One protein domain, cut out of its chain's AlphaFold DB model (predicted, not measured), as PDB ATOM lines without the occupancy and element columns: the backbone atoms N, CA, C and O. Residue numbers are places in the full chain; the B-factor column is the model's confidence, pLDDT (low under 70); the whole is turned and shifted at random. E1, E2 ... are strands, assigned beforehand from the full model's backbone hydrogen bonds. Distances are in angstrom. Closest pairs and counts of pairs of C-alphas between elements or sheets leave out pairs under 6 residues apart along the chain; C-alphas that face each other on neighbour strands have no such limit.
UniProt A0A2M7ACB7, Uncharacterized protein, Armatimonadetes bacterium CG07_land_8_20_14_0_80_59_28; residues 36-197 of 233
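What this domain is: This is residues 36 to 197 of the 233 residues of an uncharacterized protein of Armatimonadetes bacterium CG07_land_8_20_14_0_80_59_28 (UniProt A0A2M7ACB7). What would one see first? Two antiparallel sheets of four strands, E6 E7 E8 E9 and the smaller E1 E2 E3 E4, are partly face to face as a sandwich, with a small strand pair, E5 and E10, at the side where E4 and E9 are the edges. The loop at residues 169 to 174 sticks out at one end. What is it made of? The printed part has 162 residues, with ten named strands, E1 to E10 in chain order, and no named helix; the class is all strand, though only 67 residues are in named elements. How large is it? It is compact, with a radius of gyration of the C-alphas of 16.9 A and spans of 54 by 40 by 28 A.

How they stand to each other: How is the largest sheet built? E6, residues 119 to 125, E7, residues 129 to 139, E8, residues 142 to 151, and E9, residues 158 to 165, form a twisted meander, each strand the antiparallel neighbour of the one before. N 121 and O 133 are 2.8 A apart across E6 and E7, N 134 and O 146 2.8 A across E7 and E8, and N 147 and O 160 2.8 A across E8 and E9. What faces it? E1, residues 40 to 44, E2, residues 53 to 57, E3, residues 61 to 66, and E4, residues 72 to 78, form a second twisted meander, with N 42 and O 55 2.8 A apart, N 54 and O 65 2.9 A, and N 64 and O 75 2.8 A. In this sandwich, two sheets face to face, the facing parts are 10.1 A centre to centre and the strands of the two sheets stand at 23 degrees. The closest C-alphas of E1 and E7 are those of Arg 40 and Val 130, 6.7 A apart, while E4 and E8 are apart. Where is the small sheet? E5, residues 101 to 104, and E10, residues 180 to 183, are antiparallel, with N 183 and O 101 2.8 A apart. The closest C-alphas of E4 and E5 are those of Arg 72 and Gly 101, 5.0 A apart.

Where its parts are: Where do the first and last strands lie? E1 begins at C-alpha 40, (214.660, 157.082, 104.717), and E10 ends at C-alpha 183, (222.699, 148.431, 127.338). Which strands are long? E7 measures 31.5 A from first to last C-alpha, E8 29.6 A and E9 23.5 A.

The domain as a whole: How far does it reach? The two C-alphas farthest apart, those of Asp 171 and Gly 192, are 56.6 A apart. Which links are long? Those from E4 to E5, E5 to E6 and E9 to E10 are long, and the printed part has no cut. Where is confidence low? The mean pLDDT of the printed part is 84.1, with residue 36 and residues 88 to 96, 169 to 176 and 187 to 197 under 70.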
ATOM      1  N   LEU A  36     203.214 151.175 102.120       65.50
ATOM      2  CA  LEU A  36     204.515 151.043 102.777       65.50
ATOM      3  C   LEU A  36     205.363 152.254 102.387       65.50
ATOM      4  O   LEU A  36     205.661 152.447 101.210       65.50
ATOM      5  N   THR A  37     205.688 153.100 103.360       77.25
ATOM      6  CA  THR A  37     206.576 154.235 103.127       77.25
ATOM      7  C   THR A  37     207.990 153.710 102.961       77.25
ATOM      8  O   THR A  37     208.434 152.885 103.764       77.25
ATOM      9  N   ASP A  38     208.684 154.218 101.951       90.75
ATOM     10  CA  ASP A  38     210.091 153.934 101.697       90.75
ATOM     11  C   ASP A  38     210.954 154.179 102.943       90.75
ATOM     12  O   ASP A  38     210.680 155.072 103.753       90.75
ATOM     13  N   CYS A  39     212.017 153.391 103.086       94.94
ATOM     14  CA  CYS A  39     213.052 153.675 104.064       94.94
ATOM     15  C   CYS A  39     213.719 155.018 103.754       94.94
ATOM     16  O   CYS A  39     214.049 155.336 102.607       94.94
ATOM     17  N   ARG A  40     213.974 155.794 104.805       95.94
ATOM     18  CA  ARG A  40     214.660 157.082 104.717       95.94
ATOM     19  C   ARG A  40     215.674 157.214 105.838       95.94
ATOM     20  O   ARG A  40     215.449 156.736 106.945       95.94
ATOM     21  N   VAL A  41     216.777 157.896 105.547       96.69
ATOM     22  CA  VAL A  41     217.754 158.344 106.539       96.69
ATOM     23  C   VAL A  41     218.051 159.826 106.324       96.69
ATOM     24  O   VAL A  41     218.169 160.289 105.188       96.69
ATOM     25  N   THR A  42     218.113 160.587 107.410       97.00
ATOM     26  CA  THR A  42     218.366 162.032 107.421       97.00
ATOM     27  C   THR A  42     219.256 162.415 108.592       97.00
ATOM     28  O   THR A  42     219.288 161.712 109.601       97.00
ATOM     29  N   ARG A  43     219.929 163.560 108.481       97.75
ATOM     30  CA  ARG A  43     220.589 164.227 109.607       97.75
ATOM     31  C   ARG A  43     219.689 165.343 110.129       97.75
ATOM     32  O   ARG A  43     219.109 166.062 109.314       97.75
ATOM     33  N   ALA A  44     219.517 165.429 111.443       97.12
ATOM     34  CA  ALA A  44     218.724 166.470 112.094       97.12
ATOM     35  C   ALA A  44     219.107 166.579 113.574       97.12
ATOM     36  O   ALA A  44     219.325 165.551 114.202       97.12
ATOM     37  N   ASP A  45     219.130 167.796 114.114       95.81
ATOM     38  CA  ASP A  45     219.164 168.056 115.559       95.81
ATOM     39  C   ASP A  45     217.745 167.852 116.123       95.81
ATOM     40  O   ASP A  45     216.838 168.660 115.889       95.81
ATOM     41  N   VAL A  46     217.510 166.693 116.740       93.00
ATOM     42  CA  VAL A  46     216.180 166.237 117.183       93.00
ATOM     43  C   VAL A  46     215.842 166.745 118.581       93.00
ATOM     44  O   VAL A  46     214.656 166.910 118.883       93.00
ATOM     45  N   ASP A  47     216.843 166.964 119.434       89.25
ATOM     46  CA  ASP A  47     216.661 167.419 120.817       89.25
ATOM     47  C   ASP A  47     217.122 168.863 121.075       89.25
ATOM     48  O   ASP A  47     217.023 169.338 122.209       89.25
ATOM     49  N   ALA A  48     217.484 169.592 120.016       91.50
ATOM     50  CA  ALA A  48     217.894 170.995 120.032       91.50
ATOM     51  C   ALA A  48     219.141 171.255 120.899       91.50
ATOM     52  O   ALA A  48     219.270 172.333 121.494       91.50
ATOM     53  N   ASP A  49     220.049 170.278 120.985       89.81
ATOM     54  CA  ASP A  49     221.307 170.403 121.731       89.81
ATOM     55  C   ASP A  49     222.472 170.950 120.882       89.81
ATOM     56  O   ASP A  49     223.573 171.171 121.399       89.81
ATOM     57  N   GLY A  50     222.219 171.235 119.600       94.69
ATOM     58  CA  GLY A  50     223.193 171.756 118.647       94.69
ATOM     59  C   GLY A  50     224.047 170.684 117.968       94.69
ATOM     60  O   GLY A  50     224.906 171.040 117.154       94.69
ATOM     61  N   ALA A  51     223.843 169.397 118.270       94.25
ATOM     62  CA  ALA A  51     224.473 168.282 117.575       94.25
ATOM     63  C   ALA A  51     223.473 167.575 116.649       94.25
ATOM     64  O   ALA A  51     222.328 167.331 116.998       94.25
ATOM     65  N   GLU A  52     223.910 167.201 115.445       96.81
ATOM     66  CA  GLU A  52     223.048 166.431 114.545       96.81
ATOM     67  C   GLU A  52     222.989 164.951 114.949       96.81
ATOM     68  O   GLU A  52     224.012 164.263 115.058       96.81
ATOM     69  N   GLU A  53     221.774 164.419 115.052       97.00
ATOM     70  CA  GLU A  53     221.505 162.987 115.065       97.00
ATOM     71  C   GLU A  53     221.306 162.422 113.658       97.00
ATOM     72  O   GLU A  53     221.009 163.127 112.690       97.00
ATOM     73  N   ILE A  54     221.418 161.096 113.552       98.00
ATOM     74  CA  ILE A  54     221.007 160.354 112.361       98.00
ATOM     75  C   ILE A  54     219.641 159.739 112.642       98.00
ATOM     76  O   ILE A  54     219.492 158.873 113.503       98.00
ATOM     77  N   VAL A  55     218.642 160.179 111.891       97.94
ATOM     78  CA  VAL A  55     217.276 159.667 111.959       97.94
ATOM     79  C   VAL A  55     217.077 158.710 110.800       97.94
ATOM     80  O   VAL A  55     217.211 159.122 109.651       97.94
ATOM     81  N   PHE A  56     216.743 157.453 111.077       95.75
ATOM     82  CA  PHE A  56     216.321 156.503 110.050       95.75
ATOM     83  C   PHE A  56     214.949 155.924 110.367       95.75
ATOM     84  O   PHE A  56     214.628 155.601 111.514       95.75
ATOM     85  N   GLU A  57     214.112 155.838 109.339       96.88
ATOM     86  CA  GLU A  57     212.697 155.539 109.489       96.88
ATOM     87  C   GLU A  57     212.112 154.764 108.303       96.88
ATOM     88  O   GLU A  57     212.589 154.872 107.175       96.88
ATOM     89  N   ASN A  58     211.052 154.001 108.578       95.19
ATOM     90  CA  ASN A  58     210.198 153.325 107.598       95.19
ATOM     91  C   ASN A  58     208.719 153.479 108.023       95.19
ATOM     92  O   ASN A  58     208.390 154.365 108.820       95.19
ATOM     93  N   ALA A  59     207.820 152.627 107.519       93.00
ATOM     94  CA  ALA A  59     206.394 152.667 107.867       93.00
ATOM     95  C   ALA A  59     206.097 152.330 109.342       93.00
ATOM     96  O   ALA A  59     205.066 152.735 109.878       93.00
ATOM     97  N   PHE A  60     206.990 151.596 110.006       90.12
ATOM     98  CA  PHE A  60     206.772 151.024 111.334       90.12
ATOM     99  C   PHE A  60     207.605 151.694 112.423       90.12
ATOM    100  O   PHE A  60     207.126 151.857 113.542       90.12
ATOM    101  N   LEU A  61     208.849 152.046 112.116       93.81
ATOM    102  CA  LEU A  61     209.843 152.501 113.074       93.81
ATOM    103  C   LEU A  61     210.395 153.871 112.692       93.81
ATOM    104  O   LEU A  61     210.580 154.182 111.513       93.81
ATOM    105  N   ARG A  62     210.713 154.664 113.715       96.19
ATOM    106  CA  ARG A  62     211.621 155.811 113.625       96.19
ATOM    107  C   ARG A  62     212.671 155.672 114.716       96.19
ATOM    108  O   ARG A  62     212.345 155.666 115.901       96.19
ATOM    109  N   ALA A  63     213.926 155.542 114.313       95.69
ATOM    110  CA  ALA A  63     215.058 155.443 115.216       95.69
ATOM    111  C   ALA A  63     215.937 156.689 115.087       95.69
ATOM    112  O   ALA A  63     216.210 157.164 113.985       95.69
ATOM    113  N   VAL A  64     216.377 157.212 116.228       97.06
ATOM    114  CA  VAL A  64     217.266 158.371 116.321       97.06
ATOM    115  C   VAL A  64     218.573 157.899 116.937       97.06
ATOM    116  O   VAL A  64     218.628 157.556 118.118       97.06
ATOM    117  N   LEU A  65     219.619 157.848 116.126       97.25
ATOM    118  CA  LEU A  65     220.973 157.501 116.527       97.25
ATOM    119  C   LEU A  65     221.729 158.775 116.909       97.25
ATOM    120  O   LEU A  65     221.755 159.719 116.125       97.25
ATOM    121  N   LYS A  66     222.379 158.780 118.080       96.06
ATOM    122  CA  LYS A  66     223.121 159.936 118.610       96.06
ATOM    123  C   LYS A  66     224.627 159.646 118.643       96.06
ATOM    124  O   LYS A  66     225.108 159.065 119.625       96.06
ATOM    125  N   PRO A  67     225.393 160.025 117.597       96.81
ATOM    126  CA  PRO A  67     226.838 159.798 117.540       96.81
ATOM    127  C   PRO A  67     227.571 160.401 118.741       96.81
ATOM    128  O   PRO A  67     228.387 159.721 119.357       96.81
ATOM    129  N   GLY A  68     227.188 161.613 119.163       94.81
ATOM    130  CA  GLY A  68     227.760 162.301 120.328       94.81
ATOM    131  C   GLY A  68     227.567 161.592 121.676       94.81
ATOM    132  O   GLY A  68     228.182 161.988 122.659       94.81
ATOM    133  N   SER A  69     226.755 160.530 121.744       92.06
ATOM    134  CA  SER A  69     226.537 159.739 122.962       92.06
ATOM    135  C   SER A  69     226.856 158.255 122.750       92.06
ATOM    136  O   SER A  69     226.026 157.371 122.986       92.06
ATOM    137  N   GLY A  70     228.063 157.980 122.251       94.06
ATOM    138  CA  GLY A  70     228.553 156.623 122.016       94.06
ATOM    139  C   GLY A  70     227.920 155.910 120.827       94.06
ATOM    140  O   GLY A  70     227.999 154.684 120.740       94.06
ATOM    141  N   GLY A  71     227.241 156.645 119.939       95.38
ATOM    142  CA  GLY A  71     226.542 156.060 118.795       95.38
ATOM    143  C   GLY A  71     225.470 155.050 119.211       95.38
ATOM    144  O   GLY A  71     225.344 153.971 118.630       95.38
ATOM    145  N   ARG A  72     224.729 155.380 120.273       94.38
ATOM    146  CA  ARG A  72     223.555 154.627 120.726       94.38
ATOM    147  C   ARG A  72     222.294 155.119 120.019       94.38
ATOM    148  O   ARG A  72     222.234 156.266 119.573       94.38
ATOM    149  N   VAL A  73     221.256 154.291 119.985       95.12
ATOM    150  CA  VAL A  73     219.918 154.720 119.553       95.12
ATOM    151  C   VAL A  73     219.273 155.454 120.722       95.12
ATOM    152  O   VAL A  73     218.850 154.839 121.694       95.12
ATOM    153  N   ALA A  74     219.255 156.780 120.661       92.38
ATOM    154  CA  ALA A  74     218.659 157.634 121.676       92.38
ATOM    155  C   ALA A  74     217.136 157.465 121.729       92.38
ATOM    156  O   ALA A  74     216.583 157.396 122.820       92.38
ATOM    157  N   ARG A  75     216.473 157.328 120.577       91.50
ATOM    158  CA  ARG A  75     215.010 157.223 120.491       91.50
ATOM    159  C   ARG A  75     214.592 156.113 119.538       91.50
ATOM    160  O   ARG A  75     215.232 155.941 118.503       91.50
ATOM    161  N   LEU A  76     213.535 155.378 119.872       91.50
ATOM    162  CA  LEU A  76     212.964 154.328 119.027       91.50
ATOM    163  C   LEU A  76     211.444 154.364 119.150       91.50
ATOM    164  O   LEU A  76     210.876 153.892 120.130       91.50
ATOM    165  N   GLU A  77     210.796 154.917 118.140       90.44
ATOM    166  CA  GLU A  77     209.348 155.045 118.062       90.44
ATOM    167  C   GLU A  77     208.763 153.916 117.217       90.44
ATOM    168  O   GLU A  77     209.258 153.627 116.124       90.44
ATOM    169  N   TYR A  78     207.680 153.310 117.702       86.81
ATOM    170  CA  TYR A  78     206.832 152.412 116.931       86.81
ATOM    171  C   TYR A  78     205.596 153.176 116.446       86.81
ATOM    172  O   TYR A  78     204.636 153.388 117.193       86.81
ATOM    173  N   LYS A  79     205.640 153.595 115.176       89.31
ATOM    174  CA  LYS A  79     204.665 154.489 114.532       89.31
ATOM    175  C   LYS A  79     203.220 153.970 114.583       89.31
ATOM    176  O   LYS A  79     202.344 154.772 114.890       89.31
ATOM    177  N   PRO A  80     202.924 152.670 114.358       83.12
ATOM    178  CA  PRO A  80     201.542 152.185 114.353       83.12
ATOM    179  C   PRO A  80     200.802 152.350 115.684       83.12
ATOM    180  O   PRO A  80     199.577 152.416 115.686       83.12
ATOM    181  N   ALA A  81     201.529 152.393 116.803       78.88
ATOM    182  CA  ALA A  81     200.949 152.577 118.132       78.88
ATOM    183  C   ALA A  81     201.276 153.946 118.749       78.88
ATOM    184  O   ALA A  81     200.974 154.143 119.924       78.88
ATOM    185  N   ASP A  82     201.910 154.843 117.984       82.69
ATOM    186  CA  ASP A  82     202.364 156.163 118.438       82.69
ATOM    187  C   ASP A  82     203.087 156.109 119.799       82.69
ATOM    188  O   ASP A  82     202.773 156.826 120.750       82.69
ATOM    189  N   VAL A  83     204.021 155.158 119.932       79.81
ATOM    190  CA  VAL A  83     204.707 154.884 121.200       79.81
ATOM    191  C   VAL A  83     206.216 154.971 121.051       79.81
ATOM    192  O   VAL A  83     206.813 154.358 120.170       79.81
ATOM    193  N   ASP A  84     206.844 155.694 121.971       84.00
ATOM    194  CA  ASP A  84     208.286 155.655 122.163       84.00
ATOM    195  C   ASP A  84     208.664 154.489 123.080       84.00
ATOM    196  O   ASP A  84     208.224 154.407 124.233       84.00
ATOM    197  N   LEU A  85     209.470 153.574 122.550       80.81
ATOM    198  CA  LEU A  85     209.948 152.386 123.250       80.81
ATOM    199  C   LEU A  85     211.138 152.697 124.167       80.81
ATOM    200  O   LEU A  85     211.480 151.890 125.039       80.81
ATOM    201  N   THR A  86     211.775 153.857 123.997       80.44
ATOM    202  CA  THR A  86     212.909 154.269 124.825       80.44
ATOM    203  C   THR A  86     212.459 154.857 126.153       80.44
ATOM    204  O   THR A  86     211.418 155.502 126.283       80.44
ATOM    205  N   CYS A  87     213.238 154.577 127.194       73.94
ATOM    206  CA  CYS A  87     212.986 155.112 128.521       73.94
ATOM    207  C   CYS A  87     213.612 156.502 128.670       73.94
ATOM    208  O   CYS A  87     214.814 156.671 128.459       73.94
ATOM    209  N   PHE A  88     212.815 157.461 129.134       67.69
ATOM    210  CA  PHE A  88     213.276 158.761 129.616       67.69
ATOM    211  C   PHE A  88     213.210 158.719 131.136       67.69
ATOM    212  O   PHE A  88     212.146 158.510 131.718       67.69
ATOM    213  N   GLY A  89     214.364 158.807 131.792       53.44
ATOM    214  CA  GLY A  89     214.404 158.763 133.246       53.44
ATOM    215  C   GLY A  89     214.054 160.136 133.822       53.44
ATOM    216  O   GLY A  89     214.630 161.114 133.355       53.44
ATOM    217  N   PRO A  90     213.253 160.240 134.901       44.72
ATOM    218  CA  PRO A  90     212.999 161.523 135.573       44.72
ATOM    219  C   PRO A  90     214.279 162.204 136.098       44.72
ATOM    220  O   PRO A  90     214.280 163.393 136.390       44.72
ATOM    221  N   TYR A  91     215.386 161.459 136.188       47.97
ATOM    222  CA  TYR A  91     216.700 161.930 136.640       47.97
ATOM    223  C   TYR A  91     217.667 162.275 135.505       47.97
ATOM    224  O   TYR A  91     218.743 162.804 135.769       47.97
ATOM    225  N   ARG A  92     217.323 161.952 134.253       50.50
ATOM    226  CA  ARG A  92     218.099 162.363 133.074       50.50
ATOM    227  C   ARG A  92     217.477 163.571 132.366       50.50
ATOM    228  O   ARG A  92     217.964 163.954 131.312       50.50
ATOM    229  N   GLY A  93     216.433 164.172 132.944       60.53
ATOM    230  CA  GLY A  93     215.648 165.205 132.271       60.53
ATOM    231  C   GLY A  93     215.112 164.684 130.938       60.53
ATOM    232  O   GLY A  93     214.730 163.517 130.834       60.53
ATOM    233  N   ASP A  94     215.171 165.529 129.914       57.34
ATOM    234  CA  ASP A  94     214.780 165.178 128.546       57.34
ATOM    235  C   ASP A  94     215.813 164.289 127.827       57.34
ATOM    236  O   ASP A  94     215.614 163.918 126.675       57.34
ATOM    237  N   THR A  95     216.910 163.888 128.489       61.28
ATOM    238  CA  THR A  95     217.933 163.036 127.872       61.28
ATOM    239  C   THR A  95     217.523 161.554 127.902       61.28
ATOM    240  O   THR A  95     217.499 160.929 128.972       61.28
ATOM    241  N   PRO A  96     217.269 160.919 126.745       65.12
ATOM    242  CA  PRO A  96     216.868 159.518 126.690       65.12
ATOM    243  C   PRO A  96     217.926 158.552 127.247       65.12
ATOM    244  O   PRO A  96     219.142 158.723 127.085       65.12
ATOM    245  N   GLY A  97     217.446 157.472 127.870       70.38
ATOM    246  CA  GLY A  97     218.253 156.349 128.354       70.38
ATOM    247  C   GLY A  97     218.954 155.579 127.230       70.38
ATOM    248  O   GLY A  97     220.089 155.137 127.413       70.38
ATOM    249  N   GLY A  98     218.312 155.513 126.062       84.75
ATOM    250  CA  GLY A  98     218.836 154.936 124.829       84.75
ATOM    251  C   GLY A  98     218.921 153.404 124.803       84.75
ATOM    252  O   GLY A  98     218.791 152.709 125.814       84.75
ATOM    253  N   LEU A  99     219.144 152.877 123.603       89.06
ATOM    254  CA  LEU A  99     219.332 151.468 123.274       89.06
ATOM    255  C   LEU A  99     220.689 151.279 122.599       89.06
ATOM    256  O   LEU A  99     221.198 152.196 121.955       89.06
ATOM    257  N   PHE A 100     221.242 150.072 122.696       91.75
ATOM    258  CA  PHE A 100     222.516 149.714 122.059       91.75
ATOM    259  C   PHE A 100     223.691 150.570 122.550       91.75
ATOM    260  O   PHE A 100     224.592 150.917 121.784       91.75
ATOM    261  N   GLY A 101     223.656 150.944 123.833       92.12
ATOM    262  CA  GLY A 101     224.765 151.619 124.494       92.12
ATOM    263  C   GLY A 101     225.905 150.641 124.746       92.12
ATOM    264  O   GLY A 101     225.693 149.632 125.417       92.12
ATOM    265  N   ASP A 102     227.094 150.925 124.225       92.19
ATOM    266  CA  ASP A 102     228.230 150.007 124.320       92.19
ATOM    267  C   ASP A 102     228.764 149.918 125.744       92.19
ATOM    268  O   ASP A 102     228.960 150.936 126.413       92.19
ATOM    269  N   ARG A 103     228.989 148.686 126.207       88.69
ATOM    270  CA  ARG A 103     229.518 148.396 127.535       88.69
ATOM    271  C   ARG A 103     230.557 147.301 127.475       88.69
ATOM    272  O   ARG A 103     230.347 146.259 126.860       88.69
ATOM    273  N   VAL A 104     231.650 147.531 128.185       86.38
ATOM    274  CA  VAL A 104     232.772 146.603 128.259       86.38
ATOM    275  C   VAL A 104     232.890 146.109 129.694       86.38
ATOM    276  O   VAL A 104     232.828 146.900 130.632       86.38
ATOM    277  N   THR A 105     233.033 144.798 129.891       82.25
ATOM    278  CA  THR A 105     233.040 144.188 131.237       82.25
ATOM    279  C   THR A 105     234.230 144.608 132.101       82.25
ATOM    280  O   THR A 105     234.201 144.410 133.310       82.25
ATOM    281  N   THR A 106     235.285 145.155 131.496       81.19
ATOM    282  CA  THR A 106     236.486 145.636 132.191       81.19
ATOM    283  C   THR A 106     236.381 147.098 132.635       81.19
ATOM    284  O   THR A 106     237.343 147.629 133.181       81.19
ATOM    285  N   GLU A 107     235.250 147.767 132.396       78.88
ATOM    286  CA  GLU A 107     235.020 149.155 132.801       78.88
ATOM    287  C   GLU A 107     234.058 149.266 133.984       78.88
ATOM    288  O   GLU A 107     233.109 148.494 134.128       78.88
ATOM    289  N   SER A 108     234.254 150.303 134.800       77.19
ATOM    290  CA  SER A 108     233.241 150.733 135.758       77.19
ATOM    291  C   SER A 108     232.073 151.416 135.041       77.19
ATOM    292  O   SER A 108     232.214 152.003 133.970       77.19
ATOM    293  N   TYR A 109     230.884 151.374 135.640       71.31
ATOM    294  CA  TYR A 109     229.726 152.112 135.135       71.31
ATOM    295  C   TYR A 109     229.932 153.636 135.313       71.31
ATOM    296  O   TYR A 109     230.309 154.047 136.410       71.31
ATOM    297  N   PRO A 110     229.632 154.497 134.312       71.69
ATOM    298  CA  PRO A 110     228.903 154.237 133.067       71.69
ATOM    299  C   PRO A 110     229.746 153.817 131.836       71.69
ATOM    300  O   PRO A 110     229.178 153.699 130.752       71.69
ATOM    301  N   GLY A 111     231.038 153.540 131.981       82.56
ATOM    302  CA  GLY A 111     231.937 153.167 130.880       82.56
ATOM    303  C   GLY A 111     232.358 154.351 130.005       82.56
ATOM    304  O   GLY A 111     231.674 155.380 129.975       82.56
ATOM    305  N   SER A 112     233.489 154.232 129.302       89.50
ATOM    306  CA  SER A 112     234.013 155.327 128.470       89.50
ATOM    307  C   SER A 112     233.230 155.476 127.167       89.50
ATOM    308  O   SER A 112     232.953 156.590 126.729       89.50
ATOM    309  N   PHE A 113     232.775 154.359 126.595       91.62
ATOM    310  CA  PHE A 113     232.141 154.326 125.278       91.62
ATOM    311  C   PHE A 113     230.862 155.162 125.177       91.62
ATOM    312  O   PHE A 113     230.568 155.678 124.104       91.62
ATOM    313  N   LEU A 114     230.110 155.341 126.268       88.12
ATOM    314  CA  LEU A 114     228.919 156.201 126.271       88.12
ATOM    315  C   LEU A 114     229.236 157.701 126.303       88.12
ATOM    316  O   LEU A 114     228.373 158.504 125.940       88.12
ATOM    317  N   ALA A 115     230.423 158.067 126.786       88.62
ATOM    318  CA  ALA A 115     230.893 159.446 126.878       88.62
ATOM    319  C   ALA A 115     231.733 159.859 125.658       88.62
ATOM    320  O   ALA A 115     231.947 161.048 125.434       88.62
ATOM    321  N   THR A 116     232.208 158.894 124.870       93.44
ATOM    322  CA  THR A 116     232.965 159.141 123.644       93.44
ATOM    323  C   THR A 116     232.024 159.326 122.457       93.44
ATOM    324  O   THR A 116     231.121 158.521 122.234       93.44
ATOM    325  N   ALA A 117     232.243 160.378 121.668       95.75
ATOM    326  CA  ALA A 117     231.547 160.543 120.399       95.75
ATOM    327  C   ALA A 117     231.967 159.430 119.426       95.75
ATOM    328  O   ALA A 117     233.156 159.207 119.197       95.75
ATOM    329  N   ALA A 118     230.988 158.733 118.861       96.94
ATOM    330  CA  ALA A 118     231.214 157.756 117.812       96.94
ATOM    331  C   ALA A 118     231.240 158.433 116.436       96.94
ATOM    332  O   ALA A 118     230.540 159.417 116.192       96.94
ATOM    333  N   GLU A 119     232.012 157.866 115.517       97.81
ATOM    334  CA  GLU A 119     231.924 158.177 114.094       97.81
ATOM    335  C   GLU A 119     230.688 157.464 113.525       97.81
ATOM    336  O   GLU A 119     230.424 156.313 113.879       97.81
ATOM    337  N   ALA A 120     229.920 158.128 112.657       97.88
ATOM    338  CA  ALA A 120     228.741 157.526 112.042       97.88
ATOM    339  C   ALA A 120     228.660 157.810 110.537       97.88
ATOM    340  O   ALA A 120     228.735 158.959 110.088       97.88
ATOM    341  N   GLU A 121     228.464 156.742 109.771       97.88
ATOM    342  CA  GLU A 121     228.475 156.701 108.312       97.88
ATOM    343  C   GLU A 121     227.160 156.097 107.802       97.88
ATOM    344  O   GLU A 121     226.738 155.029 108.243       97.88
ATOM    345  N   ILE A 122     226.511 156.758 106.842       97.56
ATOM    346  CA  ILE A 122     225.383 156.166 106.113       97.56
ATOM    347  C   ILE A 122     225.979 155.282 105.016       97.56
ATOM    348  O   ILE A 122     226.441 155.787 103.997       97.56
ATOM    349  N   VAL A 123     225.985 153.968 105.238       97.69
ATOM    350  CA  VAL A 123     226.585 152.984 104.321       97.69
ATOM    351  C   VAL A 123     225.669 152.703 103.135       97.69
ATOM    352  O   VAL A 123     226.133 152.499 102.014       97.69
ATOM    353  N   LYS A 124     224.353 152.681 103.372       96.62
ATOM    354  CA  LYS A 124     223.348 152.411 102.340       96.62
ATOM    355  C   LYS A 124     222.113 153.267 102.563       96.62
ATOM    356  O   LYS A 124     221.620 153.373 103.683       96.62
ATOM    357  N   GLN A 125     221.587 153.815 101.474       95.25
ATOM    358  CA  GLN A 125     220.315 154.523 101.457       95.25
ATOM    359  C   GLN A 125     219.531 154.164 100.196       95.25
ATOM    360  O   GLN A 125     219.969 154.443  99.081       95.25
ATOM    361  N   GLY A 126     218.358 153.564 100.378       93.88
ATOM    362  CA  GLY A 126     217.415 153.273  99.306       93.88
ATOM    363  C   GLY A 126     216.012 153.024  99.850       93.88
ATOM    364  O   GLY A 126     215.823 152.884 101.056       93.88
ATOM    365  N   ALA A 127     215.035 152.943  98.947       94.25
ATOM    366  CA  ALA A 127     213.628 152.771  99.308       94.25
ATOM    367  C   ALA A 127     213.359 151.494 100.122       94.25
ATOM    368  O   ALA A 127     212.540 151.499 101.033       94.25
ATOM    369  N   GLU A 128     214.074 150.408  99.823       95.81
ATOM    370  CA  GLU A 128     213.890 149.120 100.501       95.81
ATOM    371  C   GLU A 128     214.667 149.004 101.814       95.81
ATOM    372  O   GLU A 128     214.298 148.211 102.677       95.81
ATOM    373  N   GLU A 129     215.771 149.736 101.960       96.19
ATOM    374  CA  GLU A 129     216.699 149.533 103.066       96.19
ATOM    375  C   GLU A 129     217.604 150.743 103.287       96.19
ATOM    376  O   GLU A 129     218.136 151.336 102.341       96.19
ATOM    377  N   VAL A 130     217.848 151.046 104.558       97.25
ATOM    378  CA  VAL A 130     218.905 151.956 105.002       97.25
ATOM    379  C   VAL A 130     219.850 151.221 105.950       97.25
ATOM    380  O   VAL A 130     219.412 150.405 106.761       97.25
ATOM    381  N   CYS A 131     221.146 151.515 105.842       97.75
ATOM    382  CA  CYS A 131     222.184 150.993 106.726       97.75
ATOM    383  C   CYS A 131     223.058 152.139 107.233       97.75
ATOM    384  O   CYS A 131     223.580 152.928 106.438       97.75
ATOM    385  N   VAL A 132     223.230 152.210 108.551       98.19
ATOM    386  CA  VAL A 132     224.100 153.181 109.219       98.19
ATOM    387  C   VAL A 132     225.152 152.426 110.015       98.19
ATOM    388  O   VAL A 132     224.816 151.650 110.907       98.19
ATOM    389  N   ARG A 133     226.426 152.678 109.718       98.31
ATOM    390  CA  ARG A 133     227.557 152.161 110.481       98.31
ATOM    391  C   ARG A 133     227.983 153.171 111.529       98.31
ATOM    392  O   ARG A 133     228.063 154.367 111.265       98.31
ATOM    393  N   VAL A 134     228.279 152.666 112.711       98.12
ATOM    394  CA  VAL A 134     228.792 153.410 113.850       98.12
ATOM    395  C   VAL A 134     230.098 152.784 114.279       98.12
ATOM    396  O   VAL A 134     230.146 151.580 114.516       98.12
ATOM    397  N   THR A 135     231.117 153.615 114.446       97.81
ATOM    398  CA  THR A 135     232.430 153.209 114.937       97.81
ATOM    399  C   THR A 135     232.756 153.997 116.194       97.81
ATOM    400  O   THR A 135     232.859 155.222 116.168       97.81
ATOM    401  N   ASN A 136     232.940 153.296 117.308       96.31
ATOM    402  CA  ASN A 136     233.277 153.890 118.593       96.31
ATOM    403  C   ASN A 136     234.661 153.411 119.052       96.31
ATOM    404  O   ASN A 136     234.906 152.210 119.185       96.31
ATOM    405  N   LYS A 137     235.565 154.366 119.288       92.75
ATOM    406  CA  LYS A 137     236.943 154.155 119.762       92.75
ATOM    407  C   LYS A 137     237.081 154.680 121.195       92.75
ATOM    408  O   LYS A 137     237.942 155.506 121.485       92.75
ATOM    409  N   GLY A 138     236.189 154.241 122.085       82.06
ATOM    410  CA  GLY A 138     236.133 154.686 123.483       82.06
ATOM    411  C   GLY A 138     237.398 154.396 124.298       82.06
ATOM    412  O   GLY A 138     237.594 154.986 125.362       82.06
ATOM    413  N   GLN A 139     238.273 153.514 123.809       84.00
ATOM    414  CA  GLN A 139     239.593 153.252 124.379       84.00
ATOM    415  C   GLN A 139     240.649 153.136 123.267       84.00
ATOM    416  O   GLN A 139     240.305 152.742 122.152       84.00
ATOM    417  N   PRO A 140     241.941 153.389 123.564       82.94
ATOM    418  CA  PRO A 140     243.015 153.336 122.564       82.94
ATOM    419  C   PRO A 140     243.113 152.006 121.806       82.94
ATOM    420  O   PRO A 140     243.413 151.989 120.619       82.94
ATOM    421  N   ASN A 141     242.815 150.904 122.494       86.56
ATOM    422  CA  ASN A 141     243.062 149.542 122.023       86.56
ATOM    423  C   ASN A 141     241.776 148.773 121.702       86.56
ATOM    424  O   ASN A 141     241.829 147.584 121.405       86.56
ATOM    425  N   LEU A 142     240.610 149.412 121.802       88.50
ATOM    426  CA  LEU A 142     239.322 148.749 121.630       88.50
ATOM    427  C   LEU A 142     238.418 149.593 120.735       88.50
ATOM    428  O   LEU A 142     238.078 150.733 121.056       88.50
ATOM    429  N   LYS A 143     238.007 148.990 119.625       92.56
ATOM    430  CA  LYS A 143     237.082 149.557 118.649       92.56
ATOM    431  C   LYS A 143     235.822 148.702 118.609       92.56
ATOM    432  O   LYS A 143     235.906 147.483 118.458       92.56
ATOM    433  N   ILE A 144     234.668 149.349 118.710       94.69
ATOM    434  CA  ILE A 144     233.357 148.716 118.547       94.69
ATOM    435  C   ILE A 144     232.721 149.276 117.283       94.69
ATOM    436  O   ILE A 144     232.627 150.492 117.116       94.69
ATOM    437  N   GLU A 145     232.287 148.386 116.403       96.44
ATOM    438  CA  GLU A 145     231.581 148.713 115.170       96.44
ATOM    439  C   GLU A 145     230.173 148.124 115.228       96.44
ATOM    440  O   GLU A 145     229.988 146.974 115.628       96.44
ATOM    441  N   LYS A 146     229.172 148.919 114.848       97.12
ATOM    442  CA  LYS A 146     227.769 148.503 114.763       97.12
ATOM    443  C   LYS A 146     227.193 148.944 113.432       97.12
ATOM    444  O   LYS A 146     227.335 150.105 113.069       97.12
ATOM    445  N   GLU A 147     226.500 148.056 112.745       97.31
ATOM    446  CA  GLU A 147     225.684 148.392 111.583       97.31
ATOM    447  C   GLU A 147     224.217 148.246 111.951       97.31
ATOM    448  O   GLU A 147     223.782 147.168 112.345       97.31
ATOM    449  N   PHE A 148     223.472 149.342 111.839       96.88
ATOM    450  CA  PHE A 148     222.033 149.404 112.051       96.88
ATOM    451  C   PHE A 148     221.339 149.326 110.698       96.88
ATOM    452  O   PHE A 148     221.541 150.206 109.860       96.88
ATOM    453  N   VAL A 149     220.518 148.299 110.496       95.81
ATOM    454  CA  VAL A 149     219.829 148.034 109.232       95.81
ATOM    455  C   VAL A 149     218.324 148.103 109.441       95.81
ATOM    456  O   VAL A 149     217.757 147.368 110.251       95.81
ATOM    457  N   LEU A 150     217.672 148.989 108.690       94.94
ATOM    458  CA  LEU A 150     216.220 149.122 108.675       94.94
ATOM    459  C   LEU A 150     215.690 148.801 107.278       94.94
ATOM    460  O   LEU A 150     215.939 149.540 106.322       94.94
ATOM    461  N   SER A 151     214.936 147.708 107.178       93.31
ATOM    462  CA  SER A 151     214.254 147.273 105.955       93.31
ATOM    463  C   SER A 151     212.833 147.834 105.884       93.31
ATOM    464  O   SER A 151     212.182 148.025 106.911       93.31
ATOM    465  N   ARG A 152     212.319 148.082 104.678       93.94
ATOM    466  CA  ARG A 152     211.020 148.742 104.447       93.94
ATOM    467  C   ARG A 152     209.829 147.970 105.013       93.94
ATOM    468  O   ARG A 152     208.867 148.570 105.485       93.94
ATOM    469  N   ASP A 153     209.894 146.647 104.963       86.44
ATOM    470  CA  ASP A 153     208.793 145.720 105.230       86.44
ATOM    471  C   ASP A 153     208.783 145.154 106.661       86.44
ATOM    472  O   ASP A 153     207.981 144.271 106.969       86.44
ATOM    473  N   ARG A 154     209.650 145.654 107.554       84.19
ATOM    474  CA  ARG A 154     209.820 145.109 108.911       84.19
ATOM    475  C   ARG A 154     209.626 146.150 110.002       84.19
ATOM    476  O   ARG A 154     210.026 147.305 109.887       84.19
ATOM    477  N   SER A 155     209.086 145.691 111.127       86.50
ATOM    478  CA  SER A 155     209.039 146.433 112.388       86.50
ATOM    479  C   SER A 155     210.203 146.074 113.320       86.50
ATOM    480  O   SER A 155     210.048 146.119 114.541       86.50
ATOM    481  N   SER A 156     211.342 145.656 112.764       85.75
ATOM    482  CA  SER A 156     212.572 145.359 113.498       85.75
ATOM    483  C   SER A 156     213.701 146.269 113.028       85.75
ATOM    484  O   SER A 156     213.723 146.702 111.878       85.75
ATOM    485  N   LEU A 157     214.624 146.558 113.943       88.81
ATOM    486  CA  LEU A 157     215.902 147.183 113.637       88.81
ATOM    487  C   LEU A 157     216.980 146.114 113.799       88.81
ATOM    488  O   LEU A 157     217.229 145.667 114.922       88.81
ATOM    489  N   ASP A 158     217.578 145.698 112.689       88.88
ATOM    490  CA  ASP A 158     218.605 144.662 112.686       88.88
ATOM    491  C   ASP A 158     219.962 145.292 113.002       88.88
ATOM    492  O   ASP A 158     220.248 146.421 112.596       88.88
ATOM    493  N   ILE A 159     220.786 144.583 113.780       90.88
ATOM    494  CA  ILE A 159     222.085 145.094 114.218       90.88
ATOM    495  C   ILE A 159     223.146 144.022 114.091       90.88
ATOM    496  O   ILE A 159     223.018 142.931 114.649       90.88
ATOM    497  N   VAL A 160     224.225 144.378 113.404       88.69
ATOM    498  CA  VAL A 160     225.437 143.569 113.304       88.69
ATOM    499  C   VAL A 160     226.546 144.288 114.053       88.69
ATOM    500  O   VAL A 160     226.815 145.457 113.796       88.69
ATOM    501  N   GLY A 161     227.160 143.602 115.014       87.75
ATOM    502  CA  GLY A 161     228.241 144.144 115.830       87.75
ATOM    503  C   GLY A 161     229.566 143.454 115.540       87.75
ATOM    504  O   GLY A 161     229.608 142.234 115.383       87.75
ATOM    505  N   ALA A 162     230.648 144.223 115.540       87.88
ATOM    506  CA  ALA A 162     232.011 143.717 115.541       87.88
ATOM    507  C   ALA A 162     232.829 144.421 116.630       87.88
ATOM    508  O   ALA A 162     232.639 145.603 116.920       87.88
ATOM    509  N   VAL A 163     233.755 143.683 117.236       85.81
ATOM    510  CA  VAL A 163     234.704 144.213 118.216       85.81
ATOM    511  C   VAL A 163     236.100 143.910 117.721       85.81
ATOM    512  O   VAL A 163     236.426 142.760 117.440       85.81
ATOM    513  N   THR A 164     236.925 144.945 117.628       85.88
ATOM    514  CA  THR A 164     238.351 144.803 117.350       85.88
ATOM    515  C   THR A 164     239.121 145.235 118.585       85.88
ATOM    516  O   THR A 164     238.938 146.352 119.065       85.88
ATOM    517  N   PHE A 165     239.979 144.354 119.090       83.12
ATOM    518  CA  PHE A 165     240.894 144.661 120.180       83.12
ATOM    519  C   PHE A 165     242.328 144.553 119.670       83.12
ATOM    520  O   PHE A 165     242.731 143.491 119.197       83.12
ATOM    521  N   ASP A 166     243.077 145.646 119.756       82.19
ATOM    522  CA  ASP A 166     244.505 145.664 119.466       82.19
ATOM    523  C   ASP A 166     245.270 145.487 120.777       82.19
ATOM    524  O   ASP A 166     245.281 146.358 121.648       82.19
ATOM    525  N   THR A 167     245.902 144.331 120.952       71.88
ATOM    526  CA  THR A 167     246.683 144.060 122.159       71.88
ATOM    527  C   THR A 167     247.964 144.896 122.207       71.88
ATOM    528  O   THR A 167     248.549 145.018 123.285       71.88
ATOM    529  N   GLY A 168     248.432 145.432 121.070       71.88
ATOM    530  CA  GLY A 168     249.779 145.983 120.906       71.88
ATOM    531  C   GLY A 168     250.888 144.949 121.144       71.88
ATOM    532  O   GLY A 168     252.062 145.307 121.229       71.88
ATOM    533  N   LYS A 169     250.528 143.668 121.298       67.94
ATOM    534  CA  LYS A 169     251.427 142.579 121.683       67.94
ATOM    535  C   LYS A 169     251.615 141.645 120.503       67.94
ATOM    536  O   LYS A 169     250.654 141.218 119.873       67.94
ATOM    537  N   LEU A 170     252.872 141.309 120.237       58.41
ATOM    538  CA  LEU A 170     253.250 140.367 119.183       58.41
ATOM    539  C   LEU A 170     253.041 138.903 119.606       58.41
ATOM    540  O   LEU A 170     253.001 138.024 118.751       58.41
ATOM    541  N   ASP A 171     252.916 138.641 120.910       66.25
ATOM    542  CA  ASP A 171     252.749 137.299 121.463       66.25
ATOM    543  C   ASP A 171     251.261 136.953 121.640       66.25
ATOM    544  O   ASP A 171     250.541 137.580 122.420       66.25
ATOM    545  N   ALA A 172     250.807 135.927 120.918       64.12
ATOM    546  CA  ALA A 172     249.430 135.434 120.934       64.12
ATOM    547  C   ALA A 172     249.041 134.711 122.240       64.12
ATOM    548  O   ALA A 172     247.874 134.352 122.414       64.12
ATOM    549  N   THR A 173     249.990 134.473 123.150       67.25
ATOM    550  CA  THR A 173     249.725 133.803 124.433       67.25
ATOM    551  C   THR A 173     249.145 134.732 125.501       67.25
ATOM    552  O   THR A 173     248.511 134.257 126.447       67.25
ATOM    553  N   GLU A 174     249.275 136.054 125.349       61.19
ATOM    554  CA  GLU A 174     248.687 137.015 126.281       61.19
ATOM    555  C   GLU A 174     247.235 137.353 125.904       61.19
ATOM    556  O   GLU A 174     246.955 138.230 125.086       61.19
ATOM    557  N   SER A 175     246.278 136.669 126.536       65.81
ATOM    558  CA  SER A 175     244.847 136.942 126.362       65.81
ATOM    559  C   SER A 175     244.344 138.034 127.315       65.81
ATOM    560  O   SER A 175     244.550 137.935 128.527       65.81
ATOM    561  N   VAL A 176     243.591 139.013 126.807       68.31
ATOM    562  CA  VAL A 176     242.785 139.925 127.638       68.31
ATOM    563  C   VAL A 176     241.372 139.362 127.756       68.31
ATOM    564  O   VAL A 176     240.679 139.188 126.756       68.31
ATOM    565  N   LYS A 177     240.924 139.078 128.984       75.88
ATOM    566  CA  LYS A 177     239.535 138.682 129.243       75.88
ATOM    567  C   LYS A 177     238.656 139.928 129.251       75.88
ATOM    568  O   LYS A 177     238.672 140.691 130.210       75.88
ATOM    569  N   THR A 178     237.887 140.114 128.187       76.81
ATOM    570  CA  THR A 178     236.906 141.194 128.074       76.81
ATOM    571  C   THR A 178     235.623 140.684 127.427       76.81
ATOM    572  O   THR A 178     235.633 139.677 126.719       76.81
ATOM    573  N   GLY A 179     234.513 141.359 127.696       79.56
ATOM    574  CA  GLY A 179     233.208 141.086 127.116       79.56
ATOM    575  C   GLY A 179     232.550 142.381 126.663       79.56
ATOM    576  O   GLY A 179     232.697 143.417 127.312       79.56
ATOM    577  N   LEU A 180     231.812 142.303 125.560       84.12
ATOM    578  CA  LEU A 180     230.919 143.354 125.093       84.12
ATOM    579  C   LEU A 180     229.489 142.989 125.484       84.12
ATOM    580  O   LEU A 180     229.043 141.866 125.253       84.12
ATOM    581  N   TRP A 181     228.755 143.961 126.007       85.88
ATOM    582  CA  TRP A 181     227.304 143.898 126.073       85.88
ATOM    583  C   TRP A 181     226.693 145.234 125.670       85.88
ATOM    584  O   TRP A 181     227.334 146.284 125.724       85.88
ATOM    585  N   TRP A 182     225.436 145.188 125.245       87.56
ATOM    586  CA  TRP A 182     224.686 146.372 124.869       87.56
ATOM    587  C   TRP A 182     223.648 146.692 125.928       87.56
ATOM    588  O   TRP A 182     222.823 145.862 126.306       87.56
ATOM    589  N   GLN A 183     223.699 147.920 126.426       85.31
ATOM    590  CA  GLN A 183     222.699 148.431 127.338       85.31
ATOM    591  C   GLN A 183     221.455 148.848 126.554       85.31
ATOM    592  O   GLN A 183     221.529 149.655 125.624       85.31
ATOM    593  N   HIS A 184     220.302 148.348 126.993       84.38
ATOM    594  CA  HIS A 184     218.991 148.770 126.516       84.38
ATOM    595  C   HIS A 184     218.192 149.308 127.697       84.38
ATOM    596  O   HIS A 184     217.975 148.590 128.674       84.38
ATOM    597  N   ILE A 185     217.762 150.566 127.622       78.62
ATOM    598  CA  ILE A 185     216.874 151.158 128.623       78.62
ATOM    599  C   ILE A 185     215.503 151.352 127.977       78.62
ATOM    600  O   ILE A 185     215.233 152.357 127.317       78.62
ATOM    601  N   LEU A 186     214.650 150.347 128.150       74.62
ATOM    602  CA  LEU A 186     213.305 150.301 127.581       74.62
ATOM    603  C   LEU A 186     212.274 150.860 128.556       74.62
ATOM    604  O   LEU A 186     212.385 150.685 129.774       74.62
ATOM    605  N   ARG A 187     211.247 151.516 128.013       69.94
ATOM    606  CA  ARG A 187     210.062 151.887 128.784       69.94
ATOM    607  C   ARG A 187     209.171 150.654 128.951       69.94
ATOM    608  O   ARG A 187     208.787 150.025 127.971       69.94
ATOM    609  N   LEU A 188     208.818 150.328 130.193       61.94
ATOM    610  CA  LEU A 188     207.822 149.305 130.519       61.94
ATOM    611  C   LEU A 188     206.576 149.983 131.102       61.94
ATOM    612  O   LEU A 188     206.700 150.808 132.005       61.94
ATOM    613  N   GLY A 189     205.390 149.638 130.597       58.78
ATOM    614  CA  GLY A 189     204.103 150.133 131.103       58.78
ATOM    615  C   GLY A 189     203.201 150.752 130.032       58.78
ATOM    616  O   GLY A 189     203.561 150.832 128.860       58.78
ATOM    617  N   THR A 190     202.003 151.173 130.440       55.31
ATOM    618  CA  THR A 190     201.000 151.765 129.543       55.31
ATOM    619  C   THR A 190     201.443 153.157 129.069       55.31
ATOM    620  O   THR A 190     201.896 153.960 129.896       55.31
ATOM    621  N   PRO A 191     201.286 153.496 127.774       52.38
ATOM    622  CA  PRO A 191     201.436 154.870 127.295       52.38
ATOM    623  C   PRO A 191     200.635 155.851 128.169       52.38
ATOM    624  O   PRO A 191     199.500 155.574 128.546       52.38
ATOM    625  N   GLY A 192     201.245 156.972 128.565       51.78
ATOM    626  CA  GLY A 192     200.618 157.984 129.432       51.78
ATOM    627  C   GLY A 192     200.641 157.698 130.943       51.78
ATOM    628  O   GLY A 192     200.543 158.634 131.734       51.78
ATOM    629  N   ALA A 193     200.876 156.457 131.382       53.34
ATOM    630  CA  ALA A 193     201.106 156.168 132.796       53.34
ATOM    631  C   ALA A 193     202.562 156.518 133.160       53.34
ATOM    632  O   ALA A 193     203.492 155.768 132.866       53.34
ATOM    633  N   GLN A 194     202.789 157.683 133.779       47.50
ATOM    634  CA  GLN A 194     204.090 158.018 134.386       47.50
ATOM    635  C   GLN A 194     204.359 157.213 135.672       47.50
ATOM    636  O   GLN A 194     205.505 157.058 136.094       47.50
ATOM    637  N   GLN A 195     203.314 156.662 136.296       40.47
ATOM    638  CA  GLN A 195     203.413 155.855 137.512       40.47
ATOM    639  C   GLN A 195     203.680 154.391 137.163       40.47
ATOM    640  O   GLN A 195     202.772 153.569 137.097       40.47
ATOM    641  N   GLY A 196     204.940 154.062 136.894       41.00
ATOM    642  CA  GLY A 196     205.287 152.675 136.590       41.00
ATOM    643  C   GLY A 196     206.690 152.423 136.071       41.00
ATOM    644  O   GLY A 196     206.910 151.357 135.505       41.00
ATOM    645  N   PHE A 197     207.637 153.346 136.265       43.41
ATOM    646  CA  PHE A 197     209.055 153.111 135.982       43.41
ATOM    647  C   PHE A 197     209.613 152.006 136.892       43.41
ATOM    648  O   PHE A 197     210.310 152.262 137.868       43.41
TER     649      PHE A 197